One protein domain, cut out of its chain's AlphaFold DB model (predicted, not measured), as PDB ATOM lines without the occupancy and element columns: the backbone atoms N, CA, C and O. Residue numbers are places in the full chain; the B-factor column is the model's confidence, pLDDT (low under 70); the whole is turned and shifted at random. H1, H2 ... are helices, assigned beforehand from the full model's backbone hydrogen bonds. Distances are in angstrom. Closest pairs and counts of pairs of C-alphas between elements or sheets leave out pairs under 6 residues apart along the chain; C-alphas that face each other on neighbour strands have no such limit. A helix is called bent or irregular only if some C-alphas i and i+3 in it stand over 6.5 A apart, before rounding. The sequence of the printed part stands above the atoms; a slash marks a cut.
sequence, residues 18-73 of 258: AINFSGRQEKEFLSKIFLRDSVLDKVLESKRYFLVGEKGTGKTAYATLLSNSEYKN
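This is residues 18 to 73 of the 258 residues of an uncharacterized protein of Sphingobium sp. AEW013 (UniProt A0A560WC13). H4 runs through the middle of a small, only just flat domain, with H1 and H2 packed on one side of it and meeting in a corner, and H3 close by on the other side. From H3 the chain swings out in a wide loop, whose residues 45 to 50 stick out, before it comes back to H4. The printed part has 56 residues with four named helices, in the order H1, H2, H3, H4, and no named strand; its class is all helix. It is compact, with a radius of gyration of the C-alphas of 11.3 A, and spans 33 by 29 by 16 A.

H4, residues 59 to 68, touches H1, residues 18 to 22; their closest C-alphas, those of Ala 18 and Ala 61, are 4.9 A apart. H4 also touches H2, residues 24 to 33, at a steep tilt of 56 degrees, opposite ways; the closest C-alphas, of Lys 27 and Asn 68, are 6.3 A apart. H1 and H2 touch only at the corner by their link, with the closest C-alphas, of Phe 21 and Lys 27, 5.4 A apart. H3, residues 38 to 43, is close to H4 but not clearly touching, about perpendicular at 77 degrees; the closest C-alphas, of Leu 40 and Tyr 62, are 6.8 A apart. H3 is apart from H1 and from H2. In H3 and H4 every O i to N i+4 pair is within hydrogen-bond range; in H2 5 of 6 are, and in H1 0 of 1, beside 2 of 2 O i to N i+3 pairs.

H4 measures 14.5 A from first to last C-alpha, from C-alpha 59 at (-17.753, -42.410, -6.102) to C-alpha 68 at (-21.107, -45.368, -19.869). H2 measures 15.0 A, H3 8.9 A and H1 8.1 A. H1 begins with C-alpha 18 at (-24.984, -46.231, -9.260); it is neither bent nor irregular, but only just: C-alphas 19 and 22 are 6.0 A apart.

The two C-alphas farthest apart, those of Gln 25 and Lys 47, are 33.0 A apart. The links H1 to H2 and H2 to H3 are tight; the link H3 to H4, residues 44 to 58, is long. The printed part has no cut, and no printed residue is under 70 in pLDDT; the mean of the printed part is 87.9.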
ATOM      1  N   ALA A  18     -25.542 -46.835  -8.074       84.25
ATOM      2  CA  ALA A  18     -24.984 -46.231  -9.260       84.25
ATOM      3  C   ALA A  18     -24.671 -47.264 -10.359       84.25
ATOM      4  O   ALA A  18     -24.835 -46.950 -11.536       84.25
ATOM      5  N   ILE A  19     -24.304 -48.504 -10.007       83.19
ATOM      6  CA  ILE A  19     -23.959 -49.563 -10.975       83.19
ATOM      7  C   ILE A  19     -25.121 -49.852 -11.934       83.19
ATOM      8  O   ILE A  19     -24.911 -50.092 -13.128       83.19
ATOM      9  N   ASN A  20     -26.357 -49.740 -11.449       85.62
ATOM     10  CA  ASN A  20     -27.562 -49.995 -12.239       85.62
ATOM     11  C   ASN A  20     -27.788 -48.962 -13.352       85.62
ATOM     12  O   ASN A  20     -28.569 -49.217 -14.267       85.62
ATOM     13  N   PHE A  21     -27.073 -47.829 -13.347       85.19
ATOM     14  CA  PHE A  21     -27.117 -46.875 -14.457       85.19
ATOM     15  C   PHE A  21     -26.297 -47.296 -15.686       85.19
ATOM     16  O   PHE A  21     -26.145 -46.516 -16.627       85.19
ATOM     17  N   SER A  22     -25.783 -48.526 -15.706       80.56
ATOM     18  CA  SER A  22     -25.077 -49.098 -16.858       80.56
ATOM     19  C   SER A  22     -26.020 -49.535 -17.995       80.56
ATOM     20  O   SER A  22     -25.570 -49.746 -19.124       80.56
ATOM     21  N   GLY A  23     -27.324 -49.675 -17.719       80.19
ATOM     22  CA  GLY A  23     -28.354 -50.039 -18.699       80.19
ATOM     23  C   GLY A  23     -28.667 -48.916 -19.696       80.19
ATOM     24  O   GLY A  23     -28.505 -47.738 -19.396       80.19
ATOM     25  N   ARG A  24     -29.092 -49.251 -20.924       77.00
ATOM     26  CA  ARG A  24     -29.189 -48.281 -22.037       77.00
ATOM     27  C   ARG A  24     -30.082 -47.070 -21.728       77.00
ATOM     28  O   ARG A  24     -29.709 -45.960 -22.095       77.00
ATOM     29  N   GLN A  25     -31.237 -47.267 -21.093       79.00
ATOM     30  CA  GLN A  25     -32.149 -46.164 -20.748       79.00
ATOM     31  C   GLN A  25     -31.611 -45.361 -19.556       79.00
ATOM     32  O   GLN A  25     -31.726 -44.137 -19.492       79.00
ATOM     33  N   GLU A  26     -30.960 -46.056 -18.634       83.50
ATOM     34  CA  GLU A  26     -30.409 -45.528 -17.402       83.50
ATOM     35  C   GLU A  26     -29.132 -44.705 -17.651       83.50
ATOM     36  O   GLU A  26     -28.903 -43.717 -16.952       83.50
ATOM     37  N   LYS A  27     -28.367 -45.019 -18.708       86.19
ATOM     38  CA  LYS A  27     -27.225 -44.225 -19.197       86.19
ATOM     39  C   LYS A  27     -27.632 -42.799 -19.548       86.19
ATOM     40  O   LYS A  27     -27.003 -41.835 -19.104       86.19
ATOM     41  N   GLU A  28     -28.683 -42.659 -20.356       85.69
ATOM     42  CA  GLU A  28     -29.192 -41.347 -20.763       85.69
ATOM     43  C   GLU A  28     -29.724 -40.562 -19.570       85.69
ATOM     44  O   GLU A  28     -29.542 -39.346 -19.497       85.69
ATOM     45  N   PHE A  29     -30.383 -41.255 -18.641       86.62
ATOM     46  CA  PHE A  29     -30.877 -40.647 -17.419       86.62
ATOM     47  C   PHE A  29     -29.722 -40.125 -16.559       86.62
ATOM     48  O   PHE A  29     -29.701 -38.929 -16.265       86.62
ATOM     49  N   LEU A  30     -28.725 -40.962 -16.245       88.19
ATOM     50  CA  LEU A  30     -27.559 -40.571 -15.447       88.19
ATOM     51  C   LEU A  30     -26.828 -39.377 -16.070       88.19
ATOM     52  O   LEU A  30     -26.536 -38.415 -15.371       88.19
ATOM     53  N   SER A  31     -26.601 -39.385 -17.386       86.38
ATOM     54  CA  SER A  31     -25.928 -38.278 -18.083       86.38
ATOM     55  C   SER A  31     -26.657 -36.934 -17.945       86.38
ATOM     56  O   SER A  31     -26.010 -35.887 -17.943       86.38
ATOM     57  N   LYS A  32     -27.992 -36.951 -17.810       86.69
ATOM     58  CA  LYS A  32     -28.823 -35.748 -17.628       86.69
ATOM     59  C   LYS A  32     -28.845 -35.254 -16.184       86.69
ATOM     60  O   LYS A  32     -28.901 -34.047 -15.973       86.69
ATOM     61  N   ILE A  33     -28.865 -36.166 -15.210       86.94
ATOM     62  CA  ILE A  33     -29.028 -35.812 -13.790       86.94
ATOM     63  C   ILE A  33     -27.701 -35.627 -13.050       86.94
ATOM     64  O   ILE A  33     -27.669 -34.969 -12.012       86.94
ATOM     65  N   PHE A  34     -26.615 -36.213 -13.551       88.69
ATOM     66  CA  PHE A  34     -25.322 -36.176 -12.887       88.69
ATOM     67  C   PHE A  34     -24.687 -34.790 -13.009       88.69
ATOM     68  O   PHE A  34     -24.479 -34.275 -14.112       88.69
ATOM     69  N   LEU A  35     -24.332 -34.199 -11.868       86.69
ATOM     70  CA  LEU A  35     -23.616 -32.931 -11.830       86.69
ATOM     71  C   LEU A  35     -22.156 -33.156 -12.233       86.69
ATOM     72  O   LEU A  35     -21.371 -33.717 -11.473       86.69
ATOM     73  N   ARG A  36     -21.788 -32.701 -13.430       87.38
ATOM     74  CA  ARG A  36     -20.395 -32.724 -13.888       87.38
ATOM     75  C   ARG A  36     -19.633 -31.575 -13.241       87.38
ATOM     76  O   ARG A  36     -19.981 -30.414 -13.442       87.38
ATOM     77  N   ASP A  37     -18.592 -31.905 -12.494       88.19
ATOM     78  CA  ASP A  37     -17.753 -30.942 -11.794       88.19
ATOM     79  C   ASP A  37     -16.258 -31.174 -12.086       88.19
ATOM     80  O   ASP A  37     -15.870 -32.005 -12.910       88.19
ATOM     81  N   SER A  38     -15.396 -30.432 -11.383       89.56
ATOM     82  CA  SER A  38     -13.942 -30.578 -11.520       89.56
ATOM     83  C   SER A  38     -13.407 -31.951 -11.091       89.56
ATOM     84  O   SER A  38     -12.283 -32.291 -11.452       89.56
ATOM     85  N   VAL A  39     -14.160 -32.736 -10.308       89.62
ATOM     86  CA  VAL A  39     -13.745 -34.074  -9.864       89.62
ATOM     87  C   VAL A  39     -13.704 -35.036 -11.045       89.62
ATOM     88  O   VAL A  39     -12.798 -35.863 -11.109       89.62
ATOM     89  N   LEU A  40     -14.597 -34.878 -12.024       90.56
ATOM     90  CA  LEU A  40     -14.611 -35.713 -13.225       90.56
ATOM     91  C   LEU A  40     -13.279 -35.636 -13.988       90.56
ATOM     92  O   LEU A  40     -12.693 -36.657 -14.326       90.56
ATOM     93  N   ASP A  41     -12.768 -34.422 -14.185       91.06
ATOM     94  CA  ASP A  41     -11.493 -34.186 -14.871       91.06
ATOM     95  C   ASP A  41     -10.299 -34.669 -14.053       91.06
ATOM     96  O   ASP A  41      -9.330 -35.208 -14.578       91.06
ATOM     97  N   LYS A  42     -10.401 -34.501 -12.740       91.94
ATOM     98  CA  LYS A  42      -9.411 -34.952 -11.775       91.94
ATOM     99  C   LYS A  42      -9.250 -36.472 -11.773       91.94
ATOM    100  O   LYS A  42      -8.128 -36.941 -11.619       91.94
ATOM    101  N   VAL A  43     -10.335 -37.230 -11.930       91.19
ATOM    102  CA  VAL A  43     -10.318 -38.705 -11.981       91.19
ATOM    103  C   VAL A  43      -9.546 -39.229 -13.199       91.19
ATOM    104  O   VAL A  43      -8.995 -40.320 -13.123       91.19
ATOM    105  N   LEU A  44      -9.441 -38.446 -14.276       91.00
ATOM    106  CA  LEU A  44      -8.668 -38.809 -15.469       91.00
ATOM    107  C   LEU A  44      -7.153 -38.593 -15.321       91.00
ATOM    108  O   LEU A  44      -6.383 -38.986 -16.194       91.00
ATOM    109  N   GLU A  45      -6.691 -37.925 -14.260       90.19
ATOM    110  CA  GLU A  45      -5.266 -37.648 -14.086       90.19
ATOM    111  C   GLU A  45      -4.480 -38.944 -13.829       90.19
ATOM    112  O   GLU A  45      -4.714 -39.623 -12.830       90.19
ATOM    113  N   SER A  46      -3.456 -39.217 -14.642       84.44
ATOM    114  CA  SER A  46      -2.624 -40.436 -14.572       84.44
ATOM    115  C   SER A  46      -1.950 -40.698 -13.220       84.44
ATOM    116  O   SER A  46      -1.564 -41.821 -12.920       84.44
ATOM    117  N   LYS A  47      -1.820 -39.672 -12.373       85.00
ATOM    118  CA  LYS A  47      -1.256 -39.768 -11.017       85.00
ATOM    119  C   LYS A  47      -2.275 -40.159  -9.939       85.00
ATOM    120  O   LYS A  47      -1.922 -40.164  -8.758       85.00
ATOM    121  N   ARG A  48      -3.542 -40.397 -10.294       86.19
ATOM    122  CA  ARG A  48      -4.610 -40.713  -9.338       86.19
ATOM    123  C   ARG A  48      -5.072 -42.149  -9.491       86.19
ATOM    124  O   ARG A  48      -5.606 -42.535 -10.517       86.19
ATOM    125  N   TYR A  49      -4.920 -42.906  -8.409       84.00
ATOM    126  CA  TYR A  49      -5.220 -44.341  -8.388       84.00
ATOM    127  C   TYR A  49      -6.388 -44.708  -7.472       84.00
ATOM    128  O   TYR A  49      -6.897 -45.820  -7.538       84.00
ATOM    129  N   PHE A  50      -6.824 -43.779  -6.618       87.38
ATOM    130  CA  PHE A  50      -7.884 -44.021  -5.647       87.38
ATOM    131  C   PHE A  50      -8.925 -42.909  -5.694       87.38
ATOM    132  O   PHE A  50      -8.596 -41.724  -5.607       87.38
ATOM    133  N   LEU A  51     -10.191 -43.313  -5.776       89.88
ATOM    134  CA  LEU A  51     -11.343 -42.444  -5.587       89.88
ATOM    135  C   LEU A  51     -11.938 -42.737  -4.210       89.88
ATOM    136  O   LEU A  51     -12.622 -43.738  -4.019       89.88
ATOM    137  N   VAL A  52     -11.644 -41.874  -3.235       89.38
ATOM    138  CA  VAL A  52     -12.015 -42.069  -1.826       89.38
ATOM    139  C   VAL A  52     -12.961 -40.963  -1.371       89.38
ATOM    140  O   VAL A  52     -12.861 -39.816  -1.800       89.38
ATOM    141  N   GLY A  53     -13.895 -41.319  -0.498       87.94
ATOM    142  CA  GLY A  53     -14.907 -40.427   0.047       87.94
ATOM    143  C   GLY A  53     -15.951 -41.217   0.828       87.94
ATOM    144  O   GLY A  53     -16.029 -42.441   0.703       87.94
ATOM    145  N   GLU A  54     -16.766 -40.525   1.616       88.69
ATOM    146  CA  GLU A  54     -17.795 -41.148   2.454       88.69
ATOM    147  C   GLU A  54     -18.862 -41.903   1.640       88.69
ATOM    148  O   GLU A  54     -18.985 -41.771   0.415       88.69
ATOM    149  N   LYS A  55     -19.640 -42.763   2.305       85.81
ATOM    150  CA  LYS A  55     -20.753 -43.465   1.654       85.81
ATOM    151  C   LYS A  55     -21.781 -42.438   1.168       85.81
ATOM    152  O   LYS A  55     -22.171 -41.550   1.913       85.81
ATOM    153  N   GLY A  56     -22.206 -42.559  -0.089       84.69
ATOM    154  CA  GLY A  56     -23.153 -41.625  -0.705       84.69
ATOM    155  C   GLY A  56     -22.530 -40.412  -1.408       84.69
ATOM    156  O   GLY A  56     -23.257 -39.686  -2.073       84.69
ATOM    157  N   THR A  57     -21.204 -40.220  -1.383       87.38
ATOM    158  CA  THR A  57     -20.544 -39.105  -2.105       87.38
ATOM    159  C   THR A  57     -20.465 -39.284  -3.628       87.38
ATOM    160  O   THR A  57     -19.858 -38.471  -4.319       87.38
ATOM    161  N   GLY A  58     -21.052 -40.354  -4.173       89.00
ATOM    162  CA  GLY A  58     -21.151 -40.566  -5.619       89.00
ATOM    163  C   GLY A  58     -19.916 -41.175  -6.290       89.00
ATOM    164  O   GLY A  58     -19.849 -41.151  -7.513       89.00
ATOM    165  N   LYS A  59     -18.961 -41.755  -5.545       92.31
ATOM    166  CA  LYS A  59     -17.753 -42.410  -6.102       92.31
ATOM    167  C   LYS A  59     -18.069 -43.357  -7.268       92.31
ATOM    168  O   LYS A  59     -17.581 -43.168  -8.377       92.31
ATOM    169  N   THR A  60     -18.954 -44.321  -7.026       91.56
ATOM    170  CA  THR A  60     -19.405 -45.278  -8.041       91.56
ATOM    171  C   THR A  60     -20.142 -44.583  -9.182       91.56
ATOM    172  O   THR A  60     -19.978 -44.967 -10.328       91.56
ATOM    173  N   ALA A  61     -20.876 -43.497  -8.920       91.75
ATOM    174  CA  ALA A  61     -21.561 -42.743  -9.968       91.75
ATOM    175  C   ALA A  61     -20.588 -42.043 -10.934       91.75
ATOM    176  O   ALA A  61     -20.851 -42.051 -12.136       91.75
ATOM    177  N   TYR A  62     -19.445 -41.525 -10.459       93.44
ATOM    178  CA  TYR A  62     -18.372 -41.045 -11.346       93.44
ATOM    179  C   TYR A  62     -17.841 -42.173 -12.236       93.44
ATOM    180  O   TYR A  62     -17.770 -42.015 -13.455       93.44
ATOM    181  N   ALA A  63     -17.509 -43.321 -11.637       92.62
ATOM    182  CA  ALA A  63     -16.985 -44.474 -12.365       92.62
ATOM    183  C   ALA A  63     -17.995 -45.025 -13.388       92.62
ATOM    184  O   ALA A  63     -17.628 -45.306 -14.531       92.62
ATOM    185  N   THR A  64     -19.278 -45.119 -13.025       91.81
ATOM    186  CA  THR A  64     -20.353 -45.541 -13.929       91.81
ATOM    187  C   THR A  64     -20.565 -44.535 -15.054       91.81
ATOM    188  O   THR A  64     -20.654 -44.941 -16.210       91.81
ATOM    189  N   LEU A  65     -20.600 -43.230 -14.763       92.69
ATOM    190  CA  LEU A  65     -20.751 -42.199 -15.793       92.69
ATOM    191  C   LEU A  65     -19.617 -42.277 -16.825       92.69
ATOM    192  O   LEU A  65     -19.892 -42.294 -18.023       92.69
ATOM    193  N   LEU A  66     -18.367 -42.370 -16.365       92.62
ATOM    194  CA  LEU A  66     -17.191 -42.488 -17.232       92.62
ATOM    195  C   LEU A  66     -17.160 -43.809 -18.009       92.62
ATOM    196  O   LEU A  66     -16.672 -43.852 -19.132       92.62
ATOM    197  N   SER A  67     -17.706 -44.888 -17.442       91.94
ATOM    198  CA  SER A  67     -17.793 -46.188 -18.125       91.94
ATOM    199  C   SER A  67     -18.955 -46.275 -19.118       91.94
ATOM    200  O   SER A  67     -19.010 -47.170 -19.963       91.94
ATOM    201  N   ASN A  68     -19.922 -45.362 -19.023       90.69
ATOM    202  CA  ASN A  68     -21.107 -45.368 -19.869       90.69
ATOM    203  C   ASN A  68     -20.861 -44.783 -21.257       90.69
ATOM    204  O   ASN A  68     -21.543 -45.197 -22.203       90.69
ATOM    205  N   SER A  69     -19.920 -43.848 -21.361       85.44
ATOM    206  CA  SER A  69     -19.578 -43.119 -22.578       85.44
ATOM    207  C   SER A  69     -18.135 -42.639 -22.525       85.44
ATOM    208  O   SER A  69     -17.663 -42.247 -21.462       85.44
ATOM    209  N   GLU A  70     -17.488 -42.571 -23.685       88.50
ATOM    210  CA  GLU A  70     -16.178 -41.943 -23.818       88.50
ATOM    211  C   GLU A  70     -16.216 -40.483 -23.345       88.50
ATOM    212  O   GLU A  70     -17.145 -39.727 -23.654       88.50
ATOM    213  N   TYR A  71     -15.197 -40.081 -22.590       90.38
ATOM    214  CA  TYR A  71     -15.053 -38.718 -22.096       90.38
ATOM    215  C   TYR A  71     -13.602 -38.280 -22.279       90.38
ATOM    216  O   TYR A  71     -12.699 -38.943 -21.789       90.38
ATOM    217  N   LYS A  72     -13.378 -37.181 -23.015       91.44
ATOM    218  CA  LYS A  72     -12.040 -36.638 -23.329       91.44
ATOM    219  C   LYS A  72     -11.071 -37.667 -23.941       91.44
ATOM    220  O   LYS A  72      -9.926 -37.747 -23.523       91.44
ATOM    221  N   ASN A  73     -11.532 -38.424 -24.942       91.44
ATOM    222  CA  ASN A  73     -10.760 -39.498 -25.581       91.44
ATOM    223  C   ASN A  73     -10.339 -40.622 -24.610       91.44
ATOM    224  O   ASN A  73      -9.408 -41.372 -24.886       91.44
TER     225      ASN A  73